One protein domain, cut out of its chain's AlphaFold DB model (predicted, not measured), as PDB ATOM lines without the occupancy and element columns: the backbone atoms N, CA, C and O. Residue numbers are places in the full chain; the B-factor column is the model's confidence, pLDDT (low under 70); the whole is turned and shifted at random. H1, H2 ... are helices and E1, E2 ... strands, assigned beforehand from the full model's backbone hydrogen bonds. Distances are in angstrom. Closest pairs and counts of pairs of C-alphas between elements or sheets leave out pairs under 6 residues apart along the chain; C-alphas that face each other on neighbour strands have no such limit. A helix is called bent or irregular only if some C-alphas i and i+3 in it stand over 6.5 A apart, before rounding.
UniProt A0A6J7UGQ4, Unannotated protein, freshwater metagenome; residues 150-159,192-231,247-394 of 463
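What this domain is: This is residues 150 to 159, 192 to 231 and 247 to 394 of the 463 residues of the protein "Unannotated protein" of freshwater metagenome (UniProt A0A6J7UGQ4). Two sheets lie face to face as a sandwich, E3 E6 E9 E8 over the strongly twisted E4 E5 E10 E7, their strands at 39 degrees. H4 stands at one end with the kinked H3 packed on it, while a bent ribbon of E1 and E2 lies beyond edge strand E3 and H1 grazes the second sheet near the end of E5. The printed part has 198 residues, with four named helices and ten named strands in the order E1 H1 E2 H2 H3 E3 E4 E5 E6 H4 E7 E8 E9 E10; the class is mixed, and each sheet is antiparallel. The whole is compact, with a radius of gyration of the C-alphas of 17.5 A and spans of 52 by 40 by 29 A.

Where its parts are: The first sheet has E3, residues 280 to 284, E6, 319 to 326 and 23.7 A long, E9, 368 to 376 and 24.3 A, and E8, 359 to 364. The second has E4, 295 to 297, E5, 300 to 306, E10, 382 to 389 and 23.1 A, and E7, 342 to 349 and 22.1 A. E1, residues 151 to 155, begins at C-alpha (-21.925, -28.899, -41.034); E2, 213 to 223 and 26.1 A, bends by 75 degrees at residue 216. The helices are H1, 196 to 207, H2, 225 to 231, H3, 252 to 269, and H4, 327 to 333. E10 ends at C-alpha 389, (1.503, -40.302, -24.071).

How they stand to each other: In the first sheet these backbone atoms are within hydrogen-bond range: N 281 and O 324 of E3 and E6 at 2.7 A, N 323 and O 371 of E6 and E9 at 2.8 A, and N 363 and O 370 of the hairpin E8 and E9 at 2.8 A. In the second, N 302 and O 295 of the hairpin E4 and E5 are 2.8 A apart, N 383 and O 303 of E10 and E5 2.8 A, and N 343 and O 388 of E7 and E10 2.8 A. N 153 and O 215 of E1 and E2 are 2.8 A apart. H4 stands up from the first sheet at 73 degrees. H3, with residues 254 to 261 alone, touches H4, the closest C-alphas being those of Cys 258 and Cys 332, 5.7 A. H2 is close to H3 but not clearly touching. H1 and H3 are irregular: C-alphas 202 and 205 are 7.6 A apart, 257 and 260 8.8 A. Each O i to N i+4 pair is within hydrogen-bond range in H2 and H4, but 5 of 8 in H1 and 7 of 14 in H3.

The domain as a whole: The farthest C-alphas, of Leu 159 and Lys 339, are 54.6 A apart. Residues 160 to 191 and 232 to 246 are not printed, with gaps of 22.0 A and 9.8 A. The link from E5 to E6 is long. Mean pLDDT of the printed part is 78.1; 57 residues are under 70, among them 259 to 277 and 343 to 358.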
ATOM      1  N   PRO A 150     -22.853 -25.683 -37.502       97.38
ATOM      2  CA  PRO A 150     -23.498 -26.538 -38.490       97.38
ATOM      3  C   PRO A 150     -22.450 -27.134 -39.434       97.38
ATOM      4  O   PRO A 150     -21.344 -26.611 -39.599       97.38
ATOM      5  N   VAL A 151     -22.794 -28.255 -40.057       96.25
ATOM      6  CA  VAL A 151     -21.925 -28.899 -41.034       96.25
ATOM      7  C   VAL A 151     -22.684 -29.211 -42.313       96.25
ATOM      8  O   VAL A 151     -23.812 -29.695 -42.282       96.25
ATOM      9  N   MET A 152     -22.035 -28.953 -43.441       95.00
ATOM     10  CA  MET A 152     -22.580 -29.222 -44.763       95.00
ATOM     11  C   MET A 152     -22.552 -30.722 -45.056       95.00
ATOM     12  O   MET A 152     -21.474 -31.312 -45.135       95.00
ATOM     13  N   THR A 153     -23.724 -31.328 -45.226       94.50
ATOM     14  CA  THR A 153     -23.896 -32.760 -45.507       94.50
ATOM     15  C   THR A 153     -24.373 -32.992 -46.943       94.50
ATOM     16  O   THR A 153     -25.135 -32.177 -47.467       94.50
ATOM     17  N   PRO A 154     -23.938 -34.078 -47.606       94.50
ATOM     18  CA  PRO A 154     -24.342 -34.380 -48.966       94.50
ATOM     19  C   PRO A 154     -25.552 -35.315 -48.996       94.50
ATOM     20  O   PRO A 154     -25.733 -36.167 -48.122       94.50
ATOM     21  N   SER A 155     -26.322 -35.218 -50.074       93.31
ATOM     22  CA  SER A 155     -27.265 -36.251 -50.496       93.31
ATOM     23  C   SER A 155     -26.906 -36.744 -51.896       93.31
ATOM     24  O   SER A 155     -26.299 -36.014 -52.685       93.31
ATOM     25  N   ALA A 156     -27.273 -37.983 -52.216       92.38
ATOM     26  CA  ALA A 156     -27.115 -38.538 -53.553       92.38
ATOM     27  C   ALA A 156     -28.380 -39.299 -53.961       92.38
ATOM     28  O   ALA A 156     -28.974 -40.019 -53.156       92.38
ATOM     29  N   LYS A 157     -28.788 -39.127 -55.218       92.38
ATOM     30  CA  LYS A 157     -29.913 -39.817 -55.848       92.38
ATOM     31  C   LYS A 157     -29.450 -40.407 -57.177       92.38
ATOM     32  O   LYS A 157     -28.743 -39.749 -57.933       92.38
ATOM     33  N   ALA A 158     -29.902 -41.621 -57.470       89.38
ATOM     34  CA  ALA A 158     -29.733 -42.269 -58.762       89.38
ATOM     35  C   ALA A 158     -31.062 -42.902 -59.198       89.38
ATOM     36  O   ALA A 158     -31.856 -43.316 -58.352       89.38
ATOM     37  N   LEU A 159     -31.292 -42.964 -60.510       90.19
ATOM     38  CA  LEU A 159     -32.351 -43.760 -61.130       90.19
ATOM     39  C   LEU A 159     -31.665 -44.891 -61.895       90.19
ATOM     40  O   LEU A 159     -30.779 -44.625 -62.703       90.19
ATOM     41  N   SER A 192     -28.408 -42.458 -40.769       76.38
ATOM     42  CA  SER A 192     -28.587 -43.063 -39.451       76.38
ATOM     43  C   SER A 192     -29.364 -44.376 -39.451       76.38
ATOM     44  O   SER A 192     -29.503 -44.970 -38.387       76.38
ATOM     45  N   SER A 193     -29.927 -44.783 -40.591       78.19
ATOM     46  CA  SER A 193     -30.710 -46.012 -40.700       78.19
ATOM     47  C   SER A 193     -29.818 -47.244 -40.542       78.19
ATOM     48  O   SER A 193     -28.670 -47.261 -40.996       78.19
ATOM     49  N   ASP A 194     -30.364 -48.307 -39.960       73.88
ATOM     50  CA  ASP A 194     -29.677 -49.595 -39.922       73.88
ATOM     51  C   ASP A 194     -29.383 -50.082 -41.347       73.88
ATOM     52  O   ASP A 194     -30.217 -49.982 -42.247       73.88
ATOM     53  N   GLY A 195     -28.155 -50.551 -41.574       75.94
ATOM     54  CA  GLY A 195     -27.701 -50.963 -42.904       75.94
ATOM     55  C   GLY A 195     -27.417 -49.816 -43.884       75.94
ATOM     56  O   GLY A 195     -27.028 -50.103 -45.013       75.94
ATOM     57  N   ALA A 196     -27.521 -48.540 -43.488       83.56
ATOM     58  CA  ALA A 196     -27.309 -47.406 -44.396       83.56
ATOM     59  C   ALA A 196     -25.933 -47.404 -45.070       83.56
ATOM     60  O   ALA A 196     -25.819 -47.083 -46.253       83.56
ATOM     61  N   LEU A 197     -24.881 -47.773 -44.334       84.94
ATOM     62  CA  LEU A 197     -23.536 -47.905 -44.889       84.94
ATOM     63  C   LEU A 197     -23.471 -49.020 -45.940       84.94
ATOM     64  O   LEU A 197     -22.933 -48.807 -47.019       84.94
ATOM     65  N   LYS A 198     -24.059 -50.188 -45.651       82.88
ATOM     66  CA  LYS A 198     -24.113 -51.310 -46.596       82.88
ATOM     67  C   LYS A 198     -24.873 -50.919 -47.862       82.88
ATOM     68  O   LYS A 198     -24.351 -51.118 -48.951       82.88
ATOM     69  N   ASN A 199     -26.053 -50.316 -47.706       83.19
ATOM     70  CA  ASN A 199     -26.853 -49.844 -48.831       83.19
ATOM     71  C   ASN A 199     -26.040 -48.855 -49.673       83.19
ATOM     72  O   ASN A 199     -25.925 -49.034 -50.875       83.19
ATOM     73  N   PHE A 200     -25.398 -47.856 -49.063       87.00
ATOM     74  CA  PHE A 200     -24.570 -46.914 -49.816       87.00
ATOM     75  C   PHE A 200     -23.496 -47.610 -50.658       87.00
ATOM     76  O   PHE A 200     -23.389 -47.301 -51.837       87.00
ATOM     77  N   LEU A 201     -22.757 -48.568 -50.095       85.81
ATOM     78  CA  LEU A 201     -21.701 -49.286 -50.820       85.81
ATOM     79  C   LEU A 201     -22.239 -50.080 -52.023       85.81
ATOM     80  O   LEU A 201     -21.552 -50.218 -53.031       85.81
ATOM     81  N   GLU A 202     -23.475 -50.580 -51.955       84.00
ATOM     82  CA  GLU A 202     -24.119 -51.246 -53.093       84.00
ATOM     83  C   GLU A 202     -24.550 -50.250 -54.191       84.00
ATOM     84  O   GLU A 202     -24.595 -50.612 -55.371       84.00
ATOM     85  N   PHE A 203     -24.830 -48.993 -53.819       85.25
ATOM     86  CA  PHE A 203     -25.288 -47.943 -54.733       85.25
ATOM     87  C   PHE A 203     -24.197 -46.965 -55.199       85.25
ATOM     88  O   PHE A 203     -24.416 -46.241 -56.169       85.25
ATOM     89  N   GLU A 204     -23.033 -46.940 -54.549       86.81
ATOM     90  CA  GLU A 204     -21.989 -45.917 -54.715       86.81
ATOM     91  C   GLU A 204     -21.635 -45.667 -56.188       86.81
ATOM     92  O   GLU A 204     -21.623 -44.524 -56.653       86.81
ATOM     93  N   LYS A 205     -21.467 -46.753 -56.953       87.38
ATOM     94  CA  LYS A 205     -21.124 -46.721 -58.383       87.38
ATOM     95  C   LYS A 205     -22.137 -45.971 -59.259       87.38
ATOM     96  O   LYS A 205     -21.776 -45.509 -60.338       87.38
ATOM     97  N   PHE A 206     -23.390 -45.845 -58.822       89.81
ATOM     98  CA  PHE A 206     -24.454 -45.187 -59.584       89.81
ATOM     99  C   PHE A 206     -24.548 -43.682 -59.313       89.81
ATOM    100  O   PHE A 206     -25.224 -42.974 -60.054       89.81
ATOM    101  N   PHE A 207     -23.861 -43.166 -58.290       90.31
ATOM    102  CA  PHE A 207     -23.859 -41.733 -57.976       90.31
ATOM    103  C   PHE A 207     -22.801 -40.940 -58.754       90.31
ATOM    104  O   PHE A 207     -22.643 -39.744 -58.523       90.31
ATOM    105  N   ALA A 208     -22.043 -41.588 -59.651       88.38
ATOM    106  CA  ALA A 208     -20.945 -40.972 -60.403       88.38
ATOM    107  C   ALA A 208     -19.938 -40.222 -59.503       88.38
ATOM    108  O   ALA A 208     -19.403 -39.182 -59.885       88.38
ATOM    109  N   ASN A 209     -19.715 -40.731 -58.283       87.38
ATOM    110  CA  ASN A 209     -18.881 -40.119 -57.244       87.38
ATOM    111  C   ASN A 209     -19.253 -38.665 -56.899       87.38
ATOM    112  O   ASN A 209     -18.410 -37.912 -56.407       87.38
ATOM    113  N   LYS A 210     -20.511 -38.271 -57.118       91.88
ATOM    114  CA  LYS A 210     -20.959 -36.883 -57.032       91.88
ATOM    115  C   LYS A 210     -22.225 -36.740 -56.188       91.88
ATOM    116  O   LYS A 210     -23.182 -37.497 -56.333       91.88
ATOM    117  N   ALA A 211     -22.244 -35.738 -55.318       94.56
ATOM    118  CA  ALA A 211     -23.434 -35.365 -54.565       94.56
ATOM    119  C   ALA A 211     -24.486 -34.752 -55.498       94.56
ATOM    120  O   ALA A 211     -24.171 -33.975 -56.402       94.56
ATOM    121  N   THR A 212     -25.751 -35.065 -55.242       95.62
ATOM    122  CA  THR A 212     -26.896 -34.442 -55.911       95.62
ATOM    123  C   THR A 212     -27.239 -33.100 -55.271       95.62
ATOM    124  O   THR A 212     -27.559 -32.148 -55.977       95.62
ATOM    125  N   SER A 213     -27.144 -32.999 -53.944       94.31
ATOM    126  CA  SER A 213     -27.346 -31.747 -53.213       94.31
ATOM    127  C   SER A 213     -26.481 -31.676 -51.956       94.31
ATOM    128  O   SER A 213     -25.945 -32.688 -51.499       94.31
ATOM    129  N   LEU A 214     -26.358 -30.465 -51.414       94.38
ATOM    130  CA  LEU A 214     -25.693 -30.170 -50.149       94.38
ATOM    131  C   LEU A 214     -26.674 -29.424 -49.243       94.38
ATOM    132  O   LEU A 214     -27.430 -28.577 -49.721       94.38
ATOM    133  N   THR A 215     -26.640 -29.727 -47.948       92.44
ATOM    134  CA  THR A 215     -27.507 -29.097 -46.947       92.44
ATOM    135  C   THR A 215     -26.722 -28.838 -45.669       92.44
ATOM    136  O   THR A 215     -26.075 -29.744 -45.137       92.44
ATOM    137  N   ASP A 216     -26.788 -27.609 -45.158       93.50
ATOM    138  CA  ASP A 216     -26.244 -27.280 -43.842       93.50
ATOM    139  C   ASP A 216     -27.107 -27.914 -42.761       93.50
ATOM    140  O   ASP A 216     -28.312 -27.708 -42.693       93.50
ATOM    141  N   THR A 217     -26.494 -28.725 -41.910       94.56
ATOM    142  CA  THR A 217     -27.210 -29.474 -40.884       94.56
ATOM    143  C   THR A 217     -26.649 -29.155 -39.512       94.56
ATOM    144  O   THR A 217     -25.433 -29.119 -39.318       94.56
ATOM    145  N   TRP A 218     -27.548 -28.990 -38.543       97.38
ATOM    146  CA  TRP A 218     -27.224 -29.040 -37.125       97.38
ATOM    147  C   TRP A 218     -28.145 -30.047 -36.444       97.38
ATOM    148  O   TRP A 218     -29.317 -29.777 -36.174       97.38
ATOM    149  N   SER A 219     -27.632 -31.252 -36.212       96.50
ATOM    150  CA  SER A 219     -28.384 -32.281 -35.495       96.50
ATOM    151  C   SER A 219     -27.478 -33.255 -34.767       96.50
ATOM    152  O   SER A 219     -26.318 -33.458 -35.130       96.50
ATOM    153  N   PHE A 220     -28.026 -33.895 -33.744       94.44
ATOM    154  CA  PHE A 220     -27.405 -35.038 -33.100       94.44
ATOM    155  C   PHE A 220     -28.447 -35.994 -32.541       94.44
ATOM    156  O   PHE A 220     -29.609 -35.646 -32.346       94.44
ATOM    157  N   ARG A 221     -28.028 -37.228 -32.297       90.06
ATOM    158  CA  ARG A 221     -28.870 -38.285 -31.755       90.06
ATOM    159  C   ARG A 221     -28.103 -39.175 -30.798       90.06
ATOM    160  O   ARG A 221     -26.877 -39.208 -30.808       90.06
ATOM    161  N   SER A 222     -28.856 -39.933 -30.028       85.75
ATOM    162  CA  SER A 222     -28.383 -41.024 -29.190       85.75
ATOM    163  C   SER A 222     -28.032 -42.249 -30.039       85.75
ATOM    164  O   SER A 222     -28.808 -42.611 -30.928       85.75
ATOM    165  N   ILE A 223     -26.915 -42.921 -29.762       80.31
ATOM    166  CA  ILE A 223     -26.600 -44.232 -30.348       80.31
ATOM    167  C   ILE A 223     -27.079 -45.315 -29.386       80.31
ATOM    168  O   ILE A 223     -26.457 -45.537 -28.352       80.31
ATOM    169  N   ASN A 224     -28.181 -45.987 -29.704       66.19
ATOM    170  CA  ASN A 224     -28.769 -46.974 -28.804       66.19
ATOM    171  C   ASN A 224     -27.878 -48.230 -28.661       66.19
ATOM    172  O   ASN A 224     -27.621 -48.904 -29.663       66.19
ATOM    173  N   PRO A 225     -27.458 -48.600 -27.434       54.44
ATOM    174  CA  PRO A 225     -26.668 -49.804 -27.181       54.44
ATOM    175  C   PRO A 225     -27.372 -51.095 -27.640       54.44
ATOM    176  O   PRO A 225     -26.711 -52.030 -28.085       54.44
ATOM    177  N   LEU A 226     -28.709 -51.151 -27.569       50.38
ATOM    178  CA  LEU A 226     -29.492 -52.331 -27.964       50.38
ATOM    179  C   LEU A 226     -29.564 -52.513 -29.489       50.38
ATOM    180  O   LEU A 226     -29.539 -53.647 -29.962       50.38
ATOM    181  N   ASP A 227     -29.600 -51.416 -30.254       50.16
ATOM    182  CA  ASP A 227     -29.526 -51.471 -31.723       50.16
ATOM    183  C   ASP A 227     -28.067 -51.723 -32.190       50.16
ATOM    184  O   ASP A 227     -27.823 -52.391 -33.192       50.16
ATOM    185  N   ALA A 228     -27.062 -51.278 -31.420       45.41
ATOM    186  CA  ALA A 228     -25.658 -51.635 -31.658       45.41
ATOM    187  C   ALA A 228     -25.386 -53.135 -31.418       45.41
ATOM    188  O   ALA A 228     -24.618 -53.748 -32.158       45.41
ATOM    189  N   ALA A 229     -26.054 -53.739 -30.427       38.53
ATOM    190  CA  ALA A 229     -26.012 -55.178 -30.201       38.53
ATOM    191  C   ALA A 229     -26.688 -55.948 -31.351       38.53
ATOM    192  O   ALA A 229     -26.110 -56.903 -31.861       38.53
ATOM    193  N   SER A 230     -27.860 -55.523 -31.841       36.88
ATOM    194  CA  SER A 230     -28.543 -56.213 -32.951       36.88
ATOM    195  C   SER A 230     -27.769 -56.164 -34.277       36.88
ATOM    196  O   SER A 230     -27.835 -57.119 -35.050       36.88
ATOM    197  N   GLY A 231     -26.960 -55.123 -34.513       37.12
ATOM    198  CA  GLY A 231     -26.012 -55.067 -35.632       37.12
ATOM    199  C   GLY A 231     -24.862 -56.085 -35.539       37.12
ATOM    200  O   GLY A 231     -24.350 -56.517 -36.572       37.12
ATOM    201  N   ASP A 247     -19.937 -54.782 -26.527       56.28
ATOM    202  CA  ASP A 247     -20.070 -54.290 -27.906       56.28
ATOM    203  C   ASP A 247     -21.028 -53.101 -27.996       56.28
ATOM    204  O   ASP A 247     -20.832 -52.178 -28.784       56.28
ATOM    205  N   SER A 248     -22.017 -53.055 -27.103       63.09
ATOM    206  CA  SER A 248     -23.025 -51.997 -27.050       63.09
ATOM    207  C   SER A 248     -22.453 -50.630 -26.634       63.09
ATOM    208  O   SER A 248     -23.071 -49.591 -26.859       63.09
ATOM    209  N   THR A 249     -21.269 -50.620 -26.011       73.69
ATOM    210  CA  THR A 249     -20.518 -49.404 -25.654       73.69
ATOM    211  C   THR A 249     -19.388 -49.090 -26.637       73.69
ATOM    212  O   THR A 249     -18.801 -48.011 -26.553       73.69
ATOM    213  N   GLY A 250     -19.069 -50.018 -27.545       79.12
ATOM    214  CA  GLY A 250     -17.914 -49.930 -28.438       79.12
ATOM    215  C   GLY A 250     -16.558 -50.091 -27.741       79.12
ATOM    216  O   GLY A 250     -15.527 -49.942 -28.384       79.12
ATOM    217  N   LEU A 251     -16.514 -50.391 -26.437       79.56
ATOM    218  CA  LEU A 251     -15.257 -50.475 -25.680       79.56
ATOM    219  C   LEU A 251     -14.599 -51.865 -25.735       79.56
ATOM    220  O   LEU A 251     -13.429 -52.003 -25.364       79.56
ATOM    221  N   GLY A 252     -15.337 -52.890 -26.172       77.75
ATOM    222  CA  GLY A 252     -14.845 -54.264 -26.289       77.75
ATOM    223  C   GLY A 252     -14.313 -54.823 -24.963       77.75
ATOM    224  O   GLY A 252     -14.714 -54.405 -23.873       77.75
ATOM    225  N   ALA A 253     -13.355 -55.752 -25.037       73.81
ATOM    226  CA  ALA A 253     -12.731 -56.366 -23.857       73.81
ATOM    227  C   ALA A 253     -12.033 -55.351 -22.924       73.81
ATOM    228  O   ALA A 253     -11.825 -55.622 -21.739       73.81
ATOM    229  N   SER A 254     -11.697 -54.159 -23.428       74.12
ATOM    230  CA  SER A 254     -11.093 -53.088 -22.629       74.12
ATOM    231  C   SER A 254     -12.058 -52.481 -21.611       74.12
ATOM    232  O   SER A 254     -11.593 -51.886 -20.641       74.12
ATOM    233  N   ALA A 255     -13.372 -52.696 -21.747       72.31
ATOM    234  CA  ALA A 255     -14.361 -52.275 -20.754       72.31
ATOM    235  C   ALA A 255     -14.045 -52.811 -19.345       72.31
ATOM    236  O   ALA A 255     -14.198 -52.089 -18.360       72.31
ATOM    237  N   ALA A 256     -13.519 -54.041 -19.243       68.88
ATOM    238  CA  ALA A 256     -13.141 -54.656 -17.969       68.88
ATOM    239  C   ALA A 256     -12.023 -53.890 -17.237       68.88
ATOM    240  O   ALA A 256     -11.948 -53.916 -16.010       68.88
ATOM    241  N   LYS A 257     -11.168 -53.169 -17.975       71.94
ATOM    242  CA  LYS A 257     -10.095 -52.340 -17.404       71.94
ATOM    243  C   LYS A 257     -10.616 -51.010 -16.854       71.94
ATOM    244  O   LYS A 257      -9.933 -50.379 -16.055       71.94
ATOM    245  N   CYS A 258     -11.830 -50.613 -17.236       73.69
ATOM    246  CA  CYS A 258     -12.452 -49.339 -16.872       73.69
ATOM    247  C   CYS A 258     -13.531 -49.494 -15.807       73.69
ATOM    248  O   CYS A 258     -14.487 -48.731 -15.787       73.69
ATOM    249  N   LEU A 259     -13.401 -50.489 -14.926       58.25
ATOM    250  CA  LEU A 259     -14.487 -51.006 -14.096       58.25
ATOM    251  C   LEU A 259     -15.231 -49.991 -13.189       58.25
ATOM    252  O   LEU A 259     -16.422 -50.221 -12.982       58.25
ATOM    253  N   PRO A 260     -14.678 -48.855 -12.702       65.38
ATOM    254  CA  PRO A 260     -15.517 -47.847 -12.045       65.38
ATOM    255  C   PRO A 260     -16.350 -47.006 -13.033       65.38
ATOM    256  O   PRO A 260     -17.505 -46.711 -12.748       65.38
ATOM    257  N   GLN A 261     -15.818 -46.657 -14.208       64.62
ATOM    258  CA  GLN A 261     -16.552 -45.905 -15.238       64.62
ATOM    259  C   GLN A 261     -17.501 -46.807 -16.042       64.62
ATOM    260  O   GLN A 261     -18.623 -46.435 -16.360       64.62
ATOM    261  N   ALA A 262     -17.073 -48.029 -16.354       62.44
ATOM    262  CA  ALA A 262     -17.861 -49.001 -17.096       62.44
ATOM    263  C   ALA A 262     -19.060 -49.496 -16.278       62.44
ATOM    264  O   ALA A 262     -20.132 -49.678 -16.842       62.44
ATOM    265  N   SER A 263     -18.925 -49.665 -14.956       61.22
ATOM    266  CA  SER A 263     -20.051 -50.075 -14.104       61.22
ATOM    267  C   SER A 263     -21.120 -48.988 -13.962       61.22
ATOM    268  O   SER A 263     -22.304 -49.316 -13.985       61.22
ATOM    269  N   SER A 264     -20.748 -47.704 -13.897       63.19
ATOM    270  CA  SER A 264     -21.720 -46.601 -13.889       63.19
ATOM    271  C   SER A 264     -22.428 -46.445 -15.239       63.19
ATOM    272  O   SER A 264     -23.631 -46.174 -15.271       63.19
ATOM    273  N   ILE A 265     -21.724 -46.682 -16.350       63.53
ATOM    274  CA  ILE A 265     -22.306 -46.707 -17.698       63.53
ATOM    275  C   ILE A 265     -23.252 -47.899 -17.862       63.53
ATOM    276  O   ILE A 265     -24.383 -47.723 -18.304       63.53
ATOM    277  N   LEU A 266     -22.827 -49.102 -17.473       63.53
ATOM    278  CA  LEU A 266     -23.663 -50.302 -17.529       63.53
ATOM    279  C   LEU A 266     -24.884 -50.174 -16.617       63.53
ATOM    280  O   LEU A 266     -25.976 -50.554 -17.021       63.53
ATOM    281  N   GLY A 267     -24.725 -49.583 -15.431       60.91
ATOM    282  CA  GLY A 267     -25.832 -49.275 -14.531       60.91
ATOM    283  C   GLY A 267     -26.829 -48.292 -15.146       60.91
ATOM    284  O   GLY A 267     -28.034 -48.519 -15.077       60.91
ATOM    285  N   ALA A 268     -26.355 -47.248 -15.829       60.12
ATOM    286  CA  ALA A 268     -27.235 -46.332 -16.554       60.12
ATOM    287  C   ALA A 268     -27.986 -47.021 -17.700       60.12
ATOM    288  O   ALA A 268     -29.195 -46.845 -17.837       60.12
ATOM    289  N   ILE A 269     -27.285 -47.848 -18.485       59.69
ATOM    290  CA  ILE A 269     -27.875 -48.636 -19.577       59.69
ATOM    291  C   ILE A 269     -28.916 -49.624 -19.026       59.69
ATOM    292  O   ILE A 269     -29.973 -49.804 -19.625       59.69
ATOM    293  N   ALA A 270     -28.655 -50.221 -17.862       59.97
ATOM    294  CA  ALA A 270     -29.568 -51.128 -17.169       59.97
ATOM    295  C   ALA A 270     -30.710 -50.409 -16.420       59.97
ATOM    296  O   ALA A 270     -31.574 -51.067 -15.840       59.97
ATOM    297  N   GLY A 271     -30.742 -49.070 -16.421       55.41
ATOM    298  CA  GLY A 271     -31.763 -48.275 -15.736       55.41
ATOM    299  C   GLY A 271     -31.618 -48.227 -14.209       55.41
ATOM    300  O   GLY A 271     -32.564 -47.850 -13.520       55.41
ATOM    301  N   THR A 272     -30.455 -48.593 -13.664       53.78
ATOM    302  CA  THR A 272     -30.140 -48.505 -12.234       53.78
ATOM    303  C   THR A 272     -29.420 -47.181 -11.949       53.78
ATOM    304  O   THR A 272     -28.247 -47.041 -12.279       53.78
ATOM    305  N   ASN A 273     -30.140 -46.208 -11.378       51.97
ATOM    306  CA  ASN A 273     -29.675 -44.962 -10.733       51.97
ATOM    307  C   ASN A 273     -28.210 -44.545 -10.993       51.97
ATOM    308  O   ASN A 273     -27.380 -44.576 -10.085       51.97
ATOM    309  N   SER A 274     -27.896 -44.122 -12.219       51.44
ATOM    310  CA  SER A 274     -26.576 -43.596 -12.577       51.44
ATOM    311  C   SER A 274     -26.704 -42.182 -13.132       51.44
ATOM    312  O   SER A 274     -27.630 -41.872 -13.884       51.44
ATOM    313  N   THR A 275     -25.796 -41.310 -12.696       54.94
ATOM    314  CA  THR A 275     -25.974 -39.857 -12.720       54.94
ATOM    315  C   THR A 275     -25.443 -39.158 -13.966       54.94
ATOM    316  O   THR A 275     -25.817 -38.017 -14.159       54.94
ATOM    317  N   THR A 276     -24.661 -39.798 -14.842       62.41
ATOM    318  CA  THR A 276     -24.266 -39.265 -16.168       62.41
ATOM    319  C   THR A 276     -23.560 -40.375 -16.960       62.41
ATOM    320  O   THR A 276     -22.452 -40.762 -16.601       62.41
ATOM    321  N   ALA A 277     -24.165 -40.915 -18.019       69.00
ATOM    322  CA  ALA A 277     -23.674 -42.132 -18.690       69.00
ATOM    323  C   ALA A 277     -22.915 -41.902 -20.007       69.00
ATOM    324  O   ALA A 277     -22.765 -42.831 -20.797       69.00
ATOM    325  N   LEU A 278     -22.489 -40.671 -20.285       81.88
ATOM    326  CA  LEU A 278     -21.960 -40.304 -21.594       81.88
ATOM    327  C   LEU A 278     -20.476 -40.681 -21.729       81.88
ATOM    328  O   LEU A 278     -19.622 -40.106 -21.065       81.88
ATOM    329  N   ILE A 279     -20.177 -41.606 -22.638       86.38
ATOM    330  CA  ILE A 279     -18.825 -41.951 -23.094       86.38
ATOM    331  C   ILE A 279     -18.283 -40.870 -24.023       86.38
ATOM    332  O   ILE A 279     -17.132 -40.454 -23.897       86.38
ATOM    333  N   GLY A 280     -19.093 -40.429 -24.986       90.50
ATOM    334  CA  GLY A 280     -18.636 -39.470 -25.977       90.50
ATOM    335  C   GLY A 280     -19.629 -39.166 -27.087       90.50
ATOM    336  O   GLY A 280     -20.749 -39.671 -27.133       90.50
ATOM    337  N   MET A 281     -19.182 -38.322 -28.006       93.19
ATOM    338  CA  MET A 281     -19.889 -37.886 -29.194       93.19
ATOM    339  C   MET A 281     -18.979 -38.004 -30.411       93.19
ATOM    340  O   MET A 281     -17.838 -37.547 -30.381       93.19
ATOM    341  N   VAL A 282     -19.512 -38.562 -31.494       93.88
ATOM    342  CA  VAL A 282     -18.864 -38.569 -32.808       93.88
ATOM    343  C   VAL A 282     -19.681 -37.764 -33.787       93.88
ATOM    344  O   VAL A 282     -20.893 -37.949 -33.873       93.88
ATOM    345  N   THR A 283     -19.038 -36.898 -34.560       95.69
ATOM    346  CA  THR A 283     -19.721 -36.175 -35.627       95.69
ATOM    347  C   THR A 283     -18.985 -36.256 -36.942       95.69
ATOM    348  O   THR A 283     -17.765 -36.384 -37.002       95.69
ATOM    349  N   THR A 284     -19.754 -36.215 -38.025       94.75
ATOM    350  CA  THR A 284     -19.199 -36.230 -39.374       94.75
ATOM    351  C   THR A 284     -20.173 -35.650 -40.387       94.75
ATOM    352  O   THR A 284     -21.397 -35.730 -40.233       94.75
ATOM    353  N   ASN A 285     -19.620 -35.105 -41.465       95.12
ATOM    354  CA  ASN A 285     -20.376 -34.665 -42.628       95.12
ATOM    355  C   ASN A 285     -20.496 -35.715 -43.743       95.12
ATOM    356  O   ASN A 285     -21.032 -35.396 -44.794       95.12
ATOM    357  N   SER A 286     -20.021 -36.946 -43.531       92.88
ATOM    358  CA  SER A 286     -20.063 -38.029 -44.529       92.88
ATOM    359  C   SER A 286     -21.464 -38.275 -45.101       92.88
ATOM    360  O   SER A 286     -22.452 -37.960 -44.456       92.88
ATOM    361  N   LEU A 287     -21.629 -38.899 -46.265       91.44
ATOM    362  CA  LEU A 287     -22.983 -39.232 -46.737       91.44
ATOM    363  C   LEU A 287     -23.636 -40.293 -45.837       91.44
ATOM    364  O   LEU A 287     -24.797 -40.163 -45.459       91.44
ATOM    365  N   THR A 288     -22.857 -41.285 -45.408       90.06
ATOM    366  CA  THR A 288     -23.276 -42.370 -44.514       90.06
ATOM    367  C   THR A 288     -22.148 -42.762 -43.551       90.06
ATOM    368  O   THR A 288     -21.005 -42.313 -43.696       90.06
ATOM    369  N   TYR A 289     -22.454 -43.571 -42.541       88.88
ATOM    370  CA  TYR A 289     -21.514 -43.989 -41.497       88.88
ATOM    371  C   TYR A 289     -21.983 -45.265 -40.788       88.88
ATOM    372  O   TYR A 289     -23.100 -45.736 -40.996       88.88
ATOM    373  N   GLU A 290     -21.120 -45.837 -39.951       84.44
ATOM    374  CA  GLU A 290     -21.484 -46.933 -39.051       84.44
ATOM    375  C   GLU A 290     -22.545 -46.476 -38.040       84.44
ATOM    376  O   GLU A 290     -22.378 -45.464 -37.370       84.44
ATOM    377  N   SER A 291     -23.667 -47.195 -37.933       78.12
ATOM    378  CA  SER A 291     -24.802 -46.761 -37.100       78.12
ATOM    379  C   SER A 291     -24.526 -46.835 -35.592       78.12
ATOM    380  O   SER A 291     -25.192 -46.130 -34.826       78.12
ATOM    381  N   GLY A 292     -23.561 -47.667 -35.183       80.75
ATOM    382  CA  GLY A 292     -23.136 -47.895 -33.801       80.75
ATOM    383  C   GLY A 292     -22.005 -46.971 -33.321       80.75
ATOM    384  O   GLY A 292     -21.568 -46.081 -34.049       80.75
ATOM    385  N   PRO A 293     -21.529 -47.153 -32.075       83.75
ATOM    386  CA  PRO A 293     -20.433 -46.356 -31.531       83.75
ATOM    387  C   PRO A 293     -19.082 -46.733 -32.170       83.75
ATOM    388  O   PRO A 293     -18.955 -47.820 -32.738       83.75
ATOM    389  N   PRO A 294     -18.042 -45.886 -32.039       87.69
ATOM    390  CA  PRO A 294     -16.674 -46.273 -32.380       87.69
ATOM    391  C   PRO A 294     -16.233 -47.525 -31.625       87.69
ATOM    392  O   PRO A 294     -16.491 -47.646 -30.427       87.69
ATOM    393  N   LYS A 295     -15.522 -48.420 -32.311       87.62
ATOM    394  CA  LYS A 295     -15.072 -49.705 -31.762       87.62
ATOM    395  C   LYS A 295     -13.610 -49.659 -31.358       87.62
ATOM    396  O   LYS A 295     -12.740 -49.404 -32.193       87.62
ATOM    397  N   PHE A 296     -13.339 -49.904 -30.082       86.38
ATOM    398  CA  PHE A 296     -11.991 -50.008 -29.550       86.38
ATOM    399  C   PHE A 296     -11.424 -51.409 -29.786       86.38
ATOM    400  O   PHE A 296     -11.718 -52.348 -29.047       86.38
ATOM    401  N   GLU A 297     -10.585 -51.536 -30.810       84.38
ATOM    402  CA  GLU A 297      -9.990 -52.798 -31.255       84.38
ATOM    403  C   GLU A 297      -8.524 -52.553 -31.637       84.38
ATOM    404  O   GLU A 297      -8.184 -51.513 -32.205       84.38
ATOM    405  N   ASP A 298      -7.635 -53.482 -31.272       84.06
ATOM    406  CA  ASP A 298      -6.191 -53.425 -31.555       84.06
ATOM    407  C   ASP A 298      -5.476 -52.137 -31.090       84.06
ATOM    408  O   ASP A 298      -4.461 -51.719 -31.649       84.06
ATOM    409  N   GLY A 299      -5.997 -51.488 -30.044       83.62
ATOM    410  CA  GLY A 299      -5.458 -50.225 -29.527       83.62
ATOM    411  C   GLY A 299      -5.856 -48.990 -30.342       83.62
ATOM    412  O   GLY A 299      -5.223 -47.942 -30.194       83.62
ATOM    413  N   TYR A 300      -6.884 -49.107 -31.186       85.50
ATOM    414  CA  TYR A 300      -7.460 -48.018 -31.966       85.50
ATOM    415  C   TYR A 300      -8.955 -47.878 -31.683       85.50
ATOM    416  O   TYR A 300      -9.657 -48.875 -31.556       85.50
ATOM    417  N   LEU A 301      -9.464 -46.645 -31.659       87.25
ATOM    418  CA  LEU A 301     -10.894 -46.383 -31.858       87.25
ATOM    419  C   LEU A 301     -11.165 -46.330 -33.361       87.25
ATOM    420  O   LEU A 301     -10.660 -45.443 -34.054       87.25
ATOM    421  N   ASN A 302     -11.943 -47.289 -33.850       87.62
ATOM    422  CA  ASN A 302     -12.288 -47.453 -35.254       87.62
ATOM    423  C   ASN A 302     -13.699 -46.919 -35.513       87.62
ATOM    424  O   ASN A 302     -14.625 -47.232 -34.767       87.62
ATOM    425  N   TYR A 303     -13.876 -46.139 -36.579       87.81
ATOM    426  CA  TYR A 303     -15.196 -45.682 -37.013       87.81
ATOM    427  C   TYR A 303     -15.274 -45.592 -38.535       87.81
ATOM    428  O   TYR A 303     -14.391 -45.006 -39.168       87.81
ATOM    429  N   LYS A 304     -16.317 -46.173 -39.133       87.75
ATOM    430  CA  LYS A 304     -16.483 -46.184 -40.592       87.75
ATOM    431  C   LYS A 304     -17.363 -45.037 -41.057       87.75
ATOM    432  O   LYS A 304     -18.457 -44.822 -40.534       87.75
ATOM    433  N   VAL A 305     -16.908 -44.350 -42.096       88.50
ATOM    434  CA  VAL A 305     -17.688 -43.342 -42.816       88.50
ATOM    435  C   VAL A 305     -17.581 -43.606 -44.311       88.50
ATOM    436  O   VAL A 305     -16.586 -44.153 -44.777       88.50
ATOM    437  N   ALA A 306     -18.592 -43.213 -45.074       88.94
ATOM    438  CA  ALA A 306     -18.553 -43.305 -46.528       88.94
ATOM    439  C   ALA A 306     -19.331 -42.155 -47.166       88.94
ATOM    440  O   ALA A 306     -20.162 -41.496 -46.530       88.94
ATOM    441  N   GLY A 307     -19.029 -41.883 -48.425       90.19
ATOM    442  CA  GLY A 307     -19.654 -40.803 -49.160       90.19
ATOM    443  C   GLY A 307     -19.039 -40.608 -50.527       90.19
ATOM    444  O   GLY A 307     -18.096 -41.288 -50.903       90.19
ATOM    445  N   VAL A 308     -19.615 -39.669 -51.260       90.38
ATOM    446  CA  VAL A 308     -19.168 -39.277 -52.596       90.38
ATOM    447  C   VAL A 308     -17.937 -38.368 -52.530       90.38
ATOM    448  O   VAL A 308     -17.728 -37.662 -51.542       90.38
ATOM    449  N   HIS A 309     -17.146 -38.352 -53.604       89.44
ATOM    450  CA  HIS A 309     -15.911 -37.569 -53.679       89.44
ATOM    451  C   HIS A 309     -16.127 -36.105 -54.055       89.44
ATOM    452  O   HIS A 309     -15.286 -35.275 -53.719       89.44
ATOM    453  N   SER A 310     -17.212 -35.782 -54.762       92.19
ATOM    454  CA  SER A 310     -17.406 -34.459 -55.354       92.19
ATOM    455  C   SER A 310     -18.736 -33.819 -54.971       92.19
ATOM    456  O   SER A 310     -19.766 -34.480 -54.845       92.19
ATOM    457  N   ASN A 311     -18.711 -32.499 -54.848       94.69
ATOM    458  CA  ASN A 311     -19.872 -31.632 -54.705       94.69
ATOM    459  C   ASN A 311     -20.685 -31.557 -56.014       94.69
ATOM    460  O   ASN A 311     -20.190 -31.941 -57.082       94.69
ATOM    461  N   PRO A 312     -21.911 -30.996 -55.989       95.75
ATOM    462  CA  PRO A 312     -22.725 -30.806 -57.193       95.75
ATOM    463  C   PRO A 312     -22.057 -29.937 -58.274       95.75
ATOM    464  O   PRO A 312     -22.338 -30.102 -59.463       95.75
ATOM    465  N   ASP A 313     -21.134 -29.053 -57.896       95.31
ATOM    466  CA  ASP A 313     -20.345 -28.222 -58.815       95.31
ATOM    467  C   ASP A 313     -19.084 -28.926 -59.364       95.31
ATOM    468  O   ASP A 313     -18.421 -28.397 -60.252       95.31
ATOM    469  N   GLY A 314     -18.774 -30.136 -58.884       91.62
ATOM    470  CA  GLY A 314     -17.594 -30.916 -59.267       91.62
ATOM    471  C   GLY A 314     -16.341 -30.649 -58.428       91.62
ATOM    472  O   GLY A 314     -15.339 -31.329 -58.634       91.62
ATOM    473  N   SER A 315     -16.377 -29.709 -57.480       92.81
ATOM    474  CA  SER A 315     -15.293 -29.524 -56.508       92.81
ATOM    475  C   SER A 315     -15.216 -30.695 -55.521       92.81
ATOM    476  O   SER A 315     -16.186 -31.434 -55.350       92.81
ATOM    477  N   ASP A 316     -14.073 -30.879 -54.859       91.12
ATOM    478  CA  ASP A 316     -13.895 -31.966 -53.892       91.12
ATOM    479  C   ASP A 316     -14.826 -31.795 -52.680       91.12
ATOM    480  O   ASP A 316     -14.877 -30.738 -52.041       91.12
ATOM    481  N   PHE A 317     -15.534 -32.864 -52.318       91.25
ATOM    482  CA  PHE A 317     -16.271 -32.930 -51.067       91.25
ATOM    483  C   PHE A 317     -15.307 -33.276 -49.929       91.25
ATOM    484  O   PHE A 317     -14.768 -34.382 -49.836       91.25
ATOM    485  N   ILE A 318     -15.067 -32.289 -49.066       90.25
ATOM    486  CA  ILE A 318     -14.066 -32.377 -48.009       90.25
ATOM    487  C   ILE A 318     -14.672 -32.917 -46.718       90.25
ATOM    488  O   ILE A 318     -15.623 -32.362 -46.157       90.25
ATOM    489  N   GLY A 319     -14.069 -33.989 -46.215       90.62
ATOM    490  CA  GLY A 319     -14.483 -34.673 -45.010       90.62
ATOM    491  C   GLY A 319     -14.086 -33.967 -43.728       90.62
ATOM    492  O   GLY A 319     -12.980 -33.433 -43.582       90.62
ATOM    493  N   LYS A 320     -15.027 -34.007 -42.788       93.44
ATOM    494  CA  LYS A 320     -14.885 -33.594 -41.403       93.44
ATOM    495  C   LYS A 320     -15.317 -34.731 -40.492       93.44
ATOM    496  O   LYS A 320     -16.353 -35.371 -40.708       93.44
ATOM    497  N   TYR A 321     -14.510 -34.957 -39.471       92.94
ATOM    498  CA  TYR A 321     -14.788 -35.886 -38.396       92.94
ATOM    499  C   TYR A 321     -14.342 -35.259 -37.082       92.94
ATOM    500  O   TYR A 321     -13.197 -34.819 -36.978       92.94
ATOM    501  N   ASP A 322     -15.221 -35.258 -36.091       94.50
ATOM    502  CA  ASP A 322     -14.909 -34.826 -34.737       94.50
ATOM    503  C   ASP A 322     -15.260 -35.938 -33.735       94.50
ATOM    504  O   ASP A 322     -16.283 -36.614 -33.861       94.50
ATOM    505  N   LEU A 323     -14.414 -36.114 -32.722       93.44
ATOM    506  CA  LEU A 323     -14.635 -36.984 -31.570       93.44
ATOM    507  C   LEU A 323     -14.496 -36.150 -30.298       93.44
ATOM    508  O   LEU A 323     -13.465 -35.516 -30.077       93.44
ATOM    509  N   VAL A 324     -15.507 -36.210 -29.438       94.19
ATOM    510  CA  VAL A 324     -15.463 -35.725 -28.056       94.19
ATOM    511  C   VAL A 324     -15.632 -36.939 -27.158       94.19
ATOM    512  O   VAL A 324     -16.629 -37.639 -27.273       94.19
ATOM    513  N   MET A 325     -14.669 -37.231 -26.294       90.50
ATOM    514  CA  MET A 325     -14.702 -38.406 -25.421       90.50
ATOM    515  C   MET A 325     -14.396 -38.004 -23.986       90.50
ATOM    516  O   MET A 325     -13.534 -37.154 -23.757       90.50
ATOM    517  N   ASP A 326     -15.085 -38.626 -23.034       88.88
ATOM    518  CA  ASP A 326     -14.791 -38.464 -21.616       88.88
ATOM    519  C   ASP A 326     -13.319 -38.807 -21.350       88.88
ATOM    520  O   ASP A 326     -12.796 -39.863 -21.732       88.88
ATOM    521  N   GLY A 327     -12.624 -37.873 -20.712       87.12
ATOM    522  CA  GLY A 327     -11.190 -37.945 -20.511       87.12
ATOM    523  C   GLY A 327     -10.774 -39.063 -19.558       87.12
ATOM    524  O   GLY A 327      -9.647 -39.554 -19.672       87.12
ATOM    525  N   ALA A 328     -11.630 -39.480 -18.623       84.50
ATOM    526  CA  ALA A 328     -11.327 -40.586 -17.720       84.50
ATOM    527  C   ALA A 328     -11.453 -41.931 -18.447       84.50
ATOM    528  O   ALA A 328     -10.570 -42.782 -18.316       84.50
ATOM    529  N   ILE A 329     -12.492 -42.098 -19.268       85.69
ATOM    530  CA  ILE A 329     -12.694 -43.300 -20.086       85.69
ATOM    531  C   ILE A 329     -11.584 -43.434 -21.119       85.69
ATOM    532  O   ILE A 329     -10.968 -44.492 -21.221       85.69
ATOM    533  N   ALA A 330     -11.258 -42.361 -21.838       86.31
ATOM    534  CA  ALA A 330     -10.181 -42.393 -22.813       86.31
ATOM    535  C   ALA A 330      -8.834 -42.757 -22.176       86.31
ATOM    536  O   ALA A 330      -8.129 -43.635 -22.669       86.31
ATOM    537  N   ARG A 331      -8.471 -42.141 -21.044       85.19
ATOM    538  CA  ARG A 331      -7.230 -42.498 -20.339       85.19
ATOM    539  C   ARG A 331      -7.249 -43.948 -19.878       85.19
ATOM    540  O   ARG A 331      -6.237 -44.625 -20.018       85.19
ATOM    541  N   CYS A 332      -8.391 -44.450 -19.418       85.44
ATOM    542  CA  CYS A 332      -8.526 -45.858 -19.085       85.44
ATOM    543  C   CYS A 332      -8.292 -46.784 -20.294       85.44
ATOM    544  O   CYS A 332      -7.468 -47.695 -20.207       85.44
ATOM    545  N   LEU A 333      -8.965 -46.540 -21.427       83.88
ATOM    546  CA  LEU A 333      -8.878 -47.387 -22.626       83.88
ATOM    547  C   LEU A 333      -7.441 -47.548 -23.124       83.88
ATOM    548  O   LEU A 333      -7.043 -48.635 -23.543       83.88
ATOM    549  N   TYR A 334      -6.657 -46.475 -23.041       81.62
ATOM    550  CA  TYR A 334      -5.268 -46.454 -23.496       81.62
ATOM    551  C   TYR A 334      -4.244 -46.718 -22.375       81.62
ATOM    552  O   TYR A 334      -3.042 -46.695 -22.631       81.62
ATOM    553  N   GLY A 335      -4.687 -47.008 -21.145       81.25
ATOM    554  CA  GLY A 335      -3.807 -47.337 -20.018       81.25
ATOM    555  C   GLY A 335      -2.984 -46.153 -19.498       81.25
ATOM    556  O   GLY A 335      -1.856 -46.327 -19.040       81.25
ATOM    557  N   PHE A 336      -3.511 -44.936 -19.600       82.31
ATOM    558  CA  PHE A 336      -2.830 -43.718 -19.181       82.31
ATOM    559  C   PHE A 336      -3.142 -43.340 -17.734       82.31
ATOM    560  O   PHE A 336      -4.278 -43.447 -17.276       82.31
ATOM    561  N   GLY A 337      -2.132 -42.831 -17.023       73.19
ATOM    562  CA  GLY A 337      -2.317 -42.295 -15.676       73.19
ATOM    563  C   GLY A 337      -3.248 -41.079 -15.665       73.19
ATOM    564  O   GLY A 337      -3.264 -40.274 -16.603       73.19
ATOM    565  N   ALA A 338      -4.005 -40.915 -14.579       67.25
ATOM    566  CA  ALA A 338      -4.813 -39.722 -14.366       67.25
ATOM    567  C   ALA A 338      -3.895 -38.486 -14.374       67.25
ATOM    568  O   ALA A 338      -2.958 -38.414 -13.582       67.25
ATOM    569  N   LYS A 339      -4.178 -37.512 -15.253       66.31
ATOM    570  CA  LYS A 339      -3.436 -36.241 -15.420       66.31
ATOM    571  C   LYS A 339      -2.111 -36.301 -16.203       66.31
ATOM    572  O   LYS A 339      -1.359 -35.330 -16.179       66.31
ATOM    573  N   VAL A 340      -1.822 -37.381 -16.933       66.38
ATOM    574  CA  VAL A 340      -0.684 -37.401 -17.875       66.38
ATOM    575  C   VAL A 340      -1.044 -36.619 -19.149       66.38
ATOM    576  O   VAL A 340      -2.115 -36.876 -19.706       66.38
ATOM    577  N   PRO A 341      -0.179 -35.703 -19.642       66.25
ATOM    578  CA  PRO A 341      -0.359 -35.068 -20.942       66.25
ATOM    579  C   PRO A 341      -0.428 -36.107 -22.060       66.25
ATOM    580  O   PRO A 341       0.479 -36.926 -22.247       66.25
ATOM    581  N   ILE A 342      -1.515 -36.050 -22.808       70.75
ATOM    582  CA  ILE A 342      -1.786 -36.927 -23.935       70.75
ATOM    583  C   ILE A 342      -1.620 -36.150 -25.236       70.75
ATOM    584  O   ILE A 342      -1.916 -34.962 -25.319       70.75
ATOM    585  N   SER A 343      -1.149 -36.847 -26.256       66.94
ATOM    586  CA  SER A 343      -1.217 -36.422 -27.648       66.94
ATOM    587  C   SER A 343      -2.035 -37.460 -28.409       66.94
ATOM    588  O   SER A 343      -2.142 -38.613 -27.992       66.94
ATOM    589  N   ALA A 344      -2.646 -37.078 -29.523       66.38
ATOM    590  CA  ALA A 344      -3.353 -38.027 -30.370       66.38
ATOM    591  C   ALA A 344      -2.717 -38.085 -31.747       66.38
ATOM    592  O   ALA A 344      -2.373 -37.060 -32.332       66.38
ATOM    593  N   THR A 345      -2.618 -39.296 -32.283       63.34
ATOM    594  CA  THR A 345      -2.365 -39.504 -33.703       63.34
ATOM    595  C   THR A 345      -3.643 -40.029 -34.331       63.34
ATOM    596  O   THR A 345      -4.147 -41.095 -33.974       63.34
ATOM    597  N   VAL A 346      -4.180 -39.270 -35.282       67.00
ATOM    598  CA  VAL A 346      -5.279 -39.743 -36.119       67.00
ATOM    599  C   VAL A 346      -4.684 -40.330 -37.381       67.00
ATOM    600  O   VAL A 346      -3.954 -39.649 -38.099       67.00
ATOM    601  N   SER A 347      -5.026 -41.579 -37.666       65.12
ATOM    602  CA  SER A 347      -4.765 -42.198 -38.959       65.12
ATOM    603  C   SER A 347      -6.089 -42.470 -39.659       65.12
ATOM    604  O   SER A 347      -7.013 -43.018 -39.065       65.12
ATOM    605  N   ILE A 348      -6.197 -42.082 -40.925       65.19
ATOM    606  CA  ILE A 348      -7.323 -42.491 -41.765       65.19
ATOM    607  C   ILE A 348      -6.806 -43.582 -42.683       65.19
ATOM    608  O   ILE A 348      -5.880 -43.350 -43.458       65.19
ATOM    609  N   VAL A 349      -7.393 -44.770 -42.565       65.06
ATOM    610  CA  VAL A 349      -7.131 -45.878 -43.475       65.06
ATOM    611  C   VAL A 349      -8.270 -45.879 -44.483       65.06
ATOM    612  O   VAL A 349      -9.402 -46.239 -44.159       65.06
ATOM    613  N   SER A 350      -7.979 -45.402 -45.689       58.53
ATOM    614  CA  SER A 350      -8.902 -45.488 -46.818       58.53
ATOM    615  C   SER A 350      -8.609 -46.737 -47.637       58.53
ATOM    616  O   SER A 350      -7.470 -47.205 -47.678       58.53
ATOM    617  N   THR A 351      -9.634 -47.265 -48.295       50.47
ATOM    618  CA  THR A 351      -9.497 -48.307 -49.319       50.47
ATOM    619  C   THR A 351      -8.716 -47.810 -50.537       50.47
ATOM    620  O   THR A 351      -8.098 -48.610 -51.234       50.47
ATOM    621  N   ASP A 352      -8.665 -46.492 -50.745       52.69
ATOM    622  CA  ASP A 352      -7.890 -45.871 -51.814       52.69
ATOM    623  C   ASP A 352      -6.511 -45.452 -51.301       52.69
ATOM    624  O   ASP A 352      -6.389 -44.692 -50.336       52.69
ATOM    625  N   ALA A 353      -5.458 -45.911 -51.984       43.06
ATOM    626  CA  ALA A 353      -4.041 -45.762 -51.625       43.06
ATOM    627  C   ALA A 353      -3.495 -44.305 -51.591       43.06
ATOM    628  O   ALA A 353      -2.290 -44.088 -51.709       43.06
ATOM    629  N   GLY A 354      -4.357 -43.292 -51.450       47.97
ATOM    630  CA  GLY A 354      -4.010 -41.871 -51.522       47.97
ATOM    631  C   GLY A 354      -4.655 -40.949 -50.482       47.97
ATOM    632  O   GLY A 354      -4.268 -39.779 -50.427       47.97
ATOM    633  N   SER A 355      -5.595 -41.405 -49.646       50.94
ATOM    634  CA  SER A 355      -6.254 -40.509 -48.680       50.94
ATOM    635  C   SER A 355      -5.294 -40.089 -47.562       50.94
ATOM    636  O   SER A 355      -4.799 -40.913 -46.798       50.94
ATOM    637  N   ARG A 356      -5.043 -38.781 -47.441       59.00
ATOM    638  CA  ARG A 356      -4.266 -38.185 -46.344       59.00
ATOM    639  C   ARG A 356      -5.128 -37.164 -45.615       59.00
ATOM    640  O   ARG A 356      -5.770 -36.335 -46.252       59.00
ATOM    641  N   VAL A 357      -5.104 -37.204 -44.285       62.50
ATOM    642  CA  VAL A 357      -5.670 -36.139 -43.448       62.50
ATOM    643  C   VAL A 357      -4.856 -34.870 -43.678       62.50
ATOM    644  O   VAL A 357      -3.627 -34.916 -43.592       62.50
ATOM    645  N   GLN A 358      -5.515 -33.753 -43.987       60.66
ATOM    646  CA  GLN A 358      -4.813 -32.483 -44.195       60.66
ATOM    647  C   GLN A 358      -4.537 -31.774 -42.871       60.66
ATOM    648  O   GLN A 358      -3.496 -31.133 -42.731       60.66
ATOM    649  N   SER A 359      -5.434 -31.903 -41.893       71.88
ATOM    650  CA  SER A 359      -5.241 -31.337 -40.561       71.88
ATOM    651  C   SER A 359      -5.898 -32.181 -39.475       71.88
ATOM    652  O   SER A 359      -6.966 -32.768 -39.663       71.88
ATOM    653  N   THR A 360      -5.244 -32.223 -38.316       79.56
ATOM    654  CA  THR A 360      -5.797 -32.794 -37.092       79.56
ATOM    655  C   THR A 360      -5.875 -31.721 -36.016       79.56
ATOM    656  O   THR A 360      -4.961 -30.911 -35.853       79.56
ATOM    657  N   LEU A 361      -6.985 -31.707 -35.286       82.06
ATOM    658  CA  LEU A 361      -7.154 -30.923 -34.070       82.06
ATOM    659  C   LEU A 361      -7.058 -31.874 -32.883       82.06
ATOM    660  O   LEU A 361      -7.609 -32.971 -32.924       82.06
ATOM    661  N   PHE A 362      -6.382 -31.449 -31.821       84.69
ATOM    662  CA  PHE A 362      -6.386 -32.165 -30.556       84.69
ATOM    663  C   PHE A 362      -6.451 -31.176 -29.396       84.69
ATOM    664  O   PHE A 362      -5.682 -30.216 -29.349       84.69
ATOM    665  N   LYS A 363      -7.369 -31.416 -28.460       86.31
ATOM    666  CA  LYS A 363      -7.510 -30.652 -27.223       86.31
ATOM    667  C   LYS A 363      -7.878 -31.594 -26.084       86.31
ATOM    668  O   LYS A 363      -8.758 -32.431 -26.233       86.31
ATOM    669  N   ASP A 364      -7.237 -31.409 -24.943       85.19
ATOM    670  CA  ASP A 364      -7.550 -32.095 -23.694       85.19
ATOM    671  C   ASP A 364      -7.734 -31.021 -22.622       85.19
ATOM    672  O   ASP A 364      -6.811 -30.253 -22.351       85.19
ATOM    673  N   ASP A 365      -8.944 -30.916 -22.075       83.56
ATOM    674  CA  ASP A 365      -9.260 -30.001 -20.972       83.56
ATOM    675  C   ASP A 365      -9.349 -30.725 -19.614       83.56
ATOM    676  O   ASP A 365      -9.778 -30.145 -18.617       83.56
ATOM    677  N   GLY A 366      -8.902 -31.984 -19.555       79.25
ATOM    678  CA  GLY A 366      -8.975 -32.853 -18.384       79.25
ATOM    679  C   GLY A 366     -10.266 -33.665 -18.354       79.25
ATOM    680  O   GLY A 366     -10.199 -34.892 -18.234       79.25
ATOM    681  N   ASN A 367     -11.404 -32.989 -18.532       84.69
ATOM    682  CA  ASN A 367     -12.736 -33.595 -18.518       84.69
ATOM    683  C   ASN A 367     -13.073 -34.249 -19.857       84.69
ATOM    684  O   ASN A 367     -13.552 -35.376 -19.888       84.69
ATOM    685  N   TRP A 368     -12.772 -33.567 -20.959       89.50
ATOM    686  CA  TRP A 368     -13.061 -34.010 -22.312       89.50
ATOM    687  C   TRP A 368     -11.802 -33.990 -23.171       89.50
ATOM    688  O   TRP A 368     -11.035 -33.025 -23.204       89.50
ATOM    689  N   ILE A 369     -11.638 -35.057 -23.943       89.00
ATOM    690  CA  ILE A 369     -10.711 -35.106 -25.064       89.00
ATOM    691  C   ILE A 369     -11.488 -34.772 -26.321       89.00
ATOM    692  O   ILE A 369     -12.526 -35.371 -26.592       89.00
ATOM    693  N   ARG A 370     -10.961 -33.839 -27.105       91.69
ATOM    694  CA  ARG A 370     -11.522 -33.422 -28.383       91.69
ATOM    695  C   ARG A 370     -10.504 -33.644 -29.469       91.69
ATOM    696  O   ARG A 370      -9.340 -33.260 -29.343       91.69
ATOM    697  N   LEU A 371     -10.965 -34.248 -30.542       89.94
ATOM    698  CA  LEU A 371     -10.147 -34.605 -31.670       89.94
ATOM    699  C   LEU A 371     -10.899 -34.273 -32.947       89.94
ATOM    700  O   LEU A 371     -12.070 -34.607 -33.069       89.94
ATOM    701  N   GLY A 372     -10.218 -33.631 -33.884       89.25
ATOM    702  CA  GLY A 372     -10.742 -33.325 -35.207       89.25
ATOM    703  C   GLY A 372      -9.838 -33.918 -36.273       89.25
ATOM    704  O   GLY A 372      -8.615 -33.916 -36.123       89.25
ATOM    705  N   ALA A 373     -10.425 -34.421 -37.349       88.12
ATOM    706  CA  ALA A 373      -9.723 -34.849 -38.546       88.12
ATOM    707  C   ALA A 373     -10.421 -34.246 -39.763       88.12
ATOM    708  O   ALA A 373     -11.610 -34.488 -39.988       88.12
ATOM    709  N   TYR A 374      -9.683 -33.456 -40.541       89.12
ATOM    710  CA  TYR A 374     -10.248 -32.684 -41.643       89.12
ATOM    711  C   TYR A 374      -9.414 -32.808 -42.920       89.12
ATOM    712  O   TYR A 374      -8.209 -33.092 -42.895       89.12
ATOM    713  N   GLY A 375     -10.063 -32.568 -44.060       84.31
ATOM    714  CA  GLY A 375      -9.382 -32.486 -45.353       84.31
ATOM    715  C   GLY A 375      -9.218 -33.815 -46.086       84.31
ATOM    716  O   GLY A 375      -8.494 -33.869 -47.075       84.31
ATOM    717  N   PHE A 376      -9.841 -34.890 -45.603       83.38
ATOM    718  CA  PHE A 376      -9.840 -36.177 -46.298       83.38
ATOM    719  C   PHE A 376     -10.997 -36.251 -47.302       83.38
ATOM    720  O   PHE A 376     -12.018 -35.596 -47.119       83.38
ATOM    721  N   THR A 377     -10.845 -37.046 -48.356       78.12
ATOM    722  CA  THR A 377     -11.915 -37.345 -49.320       78.12
ATOM    723  C   THR A 377     -12.579 -38.683 -48.984       78.12
ATOM    724  O   THR A 377     -11.988 -39.521 -48.297       78.12
ATOM    725  N   PHE A 378     -13.819 -38.874 -49.439       72.19
ATOM    726  CA  PHE A 378     -14.637 -40.050 -49.136       72.19
ATOM    727  C   PHE A 378     -14.676 -41.041 -50.296       72.19
ATOM    728  O   PHE A 378     -15.030 -40.629 -51.388       72.19
ATOM    729  N   SER A 379     -14.410 -42.320 -50.022       67.62
ATOM    730  CA  SER A 379     -15.006 -43.461 -50.739       67.62
ATOM    731  C   SER A 379     -15.686 -44.359 -49.700       67.62
ATOM    732  O   SER A 379     -16.897 -44.306 -49.503       67.62
ATOM    733  N   SER A 380     -14.887 -45.021 -48.855       70.94
ATOM    734  CA  SER A 380     -15.336 -45.752 -47.658       70.94
ATOM    735  C   SER A 380     -14.260 -45.873 -46.555       70.94
ATOM    736  O   SER A 380     -13.910 -46.976 -46.122       70.94
ATOM    737  N   PRO A 381     -13.674 -44.760 -46.071       73.31
ATOM    738  CA  PRO A 381     -12.584 -44.828 -45.106       73.31
ATOM    739  C   PRO A 381     -13.006 -45.370 -43.732       73.31
ATOM    740  O   PRO A 381     -14.066 -45.054 -43.185       73.31
ATOM    741  N   THR A 382     -12.093 -46.124 -43.117       77.38
ATOM    742  CA  THR A 382     -12.123 -46.405 -41.679       77.38
ATOM    743  C   THR A 382     -11.189 -45.427 -40.974       77.38
ATOM    744  O   THR A 382      -9.973 -45.428 -41.190       77.38
ATOM    745  N   LEU A 383     -11.745 -44.579 -40.112       81.31
ATOM    746  CA  LEU A 383     -10.950 -43.728 -39.237       81.31
ATOM    747  C   LEU A 383     -10.414 -44.572 -38.085       81.31
ATOM    748  O   LEU A 383     -11.193 -45.189 -37.366       81.31
ATOM    749  N   LYS A 384      -9.088 -44.588 -37.920       81.69
ATOM    750  CA  LYS A 384      -8.379 -45.280 -36.843       81.69
ATOM    751  C   LYS A 384      -7.689 -44.256 -35.953       81.69
ATOM    752  O   LYS A 384      -6.681 -43.650 -36.329       81.69
ATOM    753  N   ILE A 385      -8.221 -44.056 -34.758       81.19
ATOM    754  CA  ILE A 385      -7.702 -43.081 -33.800       81.19
ATOM    755  C   ILE A 385      -6.843 -43.818 -32.782       81.19
ATOM    756  O   ILE A 385      -7.307 -44.789 -32.194       81.19
ATOM    757  N   LYS A 386      -5.616 -43.339 -32.554       81.19
ATOM    758  CA  LYS A 386      -4.738 -43.827 -31.489       81.19
ATOM    759  C   LYS A 386      -4.283 -42.667 -30.620       81.19
ATOM    760  O   LYS A 386      -3.736 -41.680 -31.115       81.19
ATOM    761  N   LEU A 387      -4.480 -42.791 -29.316       77.50
ATOM    762  CA  LEU A 387      -3.922 -41.849 -28.354       77.50
ATOM    763  C   LEU A 387      -2.516 -42.307 -27.942       77.50
ATOM    764  O   LEU A 387      -2.233 -43.504 -27.876       77.50
ATOM    765  N   ALA A 388      -1.630 -41.353 -27.675       74.19
ATOM    766  CA  ALA A 388      -0.255 -41.572 -27.237       74.19
ATOM    767  C   ALA A 388       0.078 -40.679 -26.029       74.19
ATOM    768  O   ALA A 388      -0.447 -39.576 -25.883       74.19
ATOM    769  N   GLN A 389       0.982 -41.132 -25.162       67.38
ATOM    770  CA  GLN A 389       1.503 -40.302 -24.071       67.38
ATOM    771  C   GLN A 389       2.632 -39.408 -24.584       67.38
ATOM    772  O   GLN A 389       3.565 -39.890 -25.223       67.38
ATOM    773  N   GLY A 390       2.549 -38.106 -24.307       57.69
ATOM    774  CA  GLY A 390       3.559 -37.134 -24.723       57.69
ATOM    775  C   GLY A 390       3.036 -35.702 -24.634       57.69
ATOM    776  O   GLY A 390       1.967 -35.399 -25.157       57.69
ATOM    777  N   GLY A 391       3.781 -34.830 -23.947       51.62
ATOM    778  CA  GLY A 391       3.436 -33.415 -23.775       51.62
ATOM    779  C   GLY A 391       3.349 -32.651 -25.097       51.62
ATOM    780  O   GLY A 391       4.039 -33.004 -26.052       51.62
ATOM    781  N   ALA A 392       2.488 -31.622 -25.109       41.53
ATOM    782  CA  ALA A 392       2.098 -30.765 -26.236       41.53
ATOM    783  C   ALA A 392       3.059 -30.808 -27.437       41.53
ATOM    784  O   ALA A 392       4.003 -30.023 -27.537       41.53
ATOM    785  N   ALA A 393       2.792 -31.720 -28.369       36.78
ATOM    786  CA  ALA A 393       3.438 -31.732 -29.666       36.78
ATOM    787  C   ALA A 393       2.421 -31.264 -30.704       36.78
ATOM    788  O   ALA A 393       1.376 -31.882 -30.899       36.78
ATOM    789  N   ASP A 394       2.756 -30.141 -31.331       40.81
ATOM    790  CA  ASP A 394       2.127 -29.576 -32.518       40.81
ATOM    791  C   ASP A 394       1.654 -30.691 -33.491       40.81
ATOM    792  O   ASP A 394       2.491 -31.497 -33.932       40.81
TER     793      ASP A 394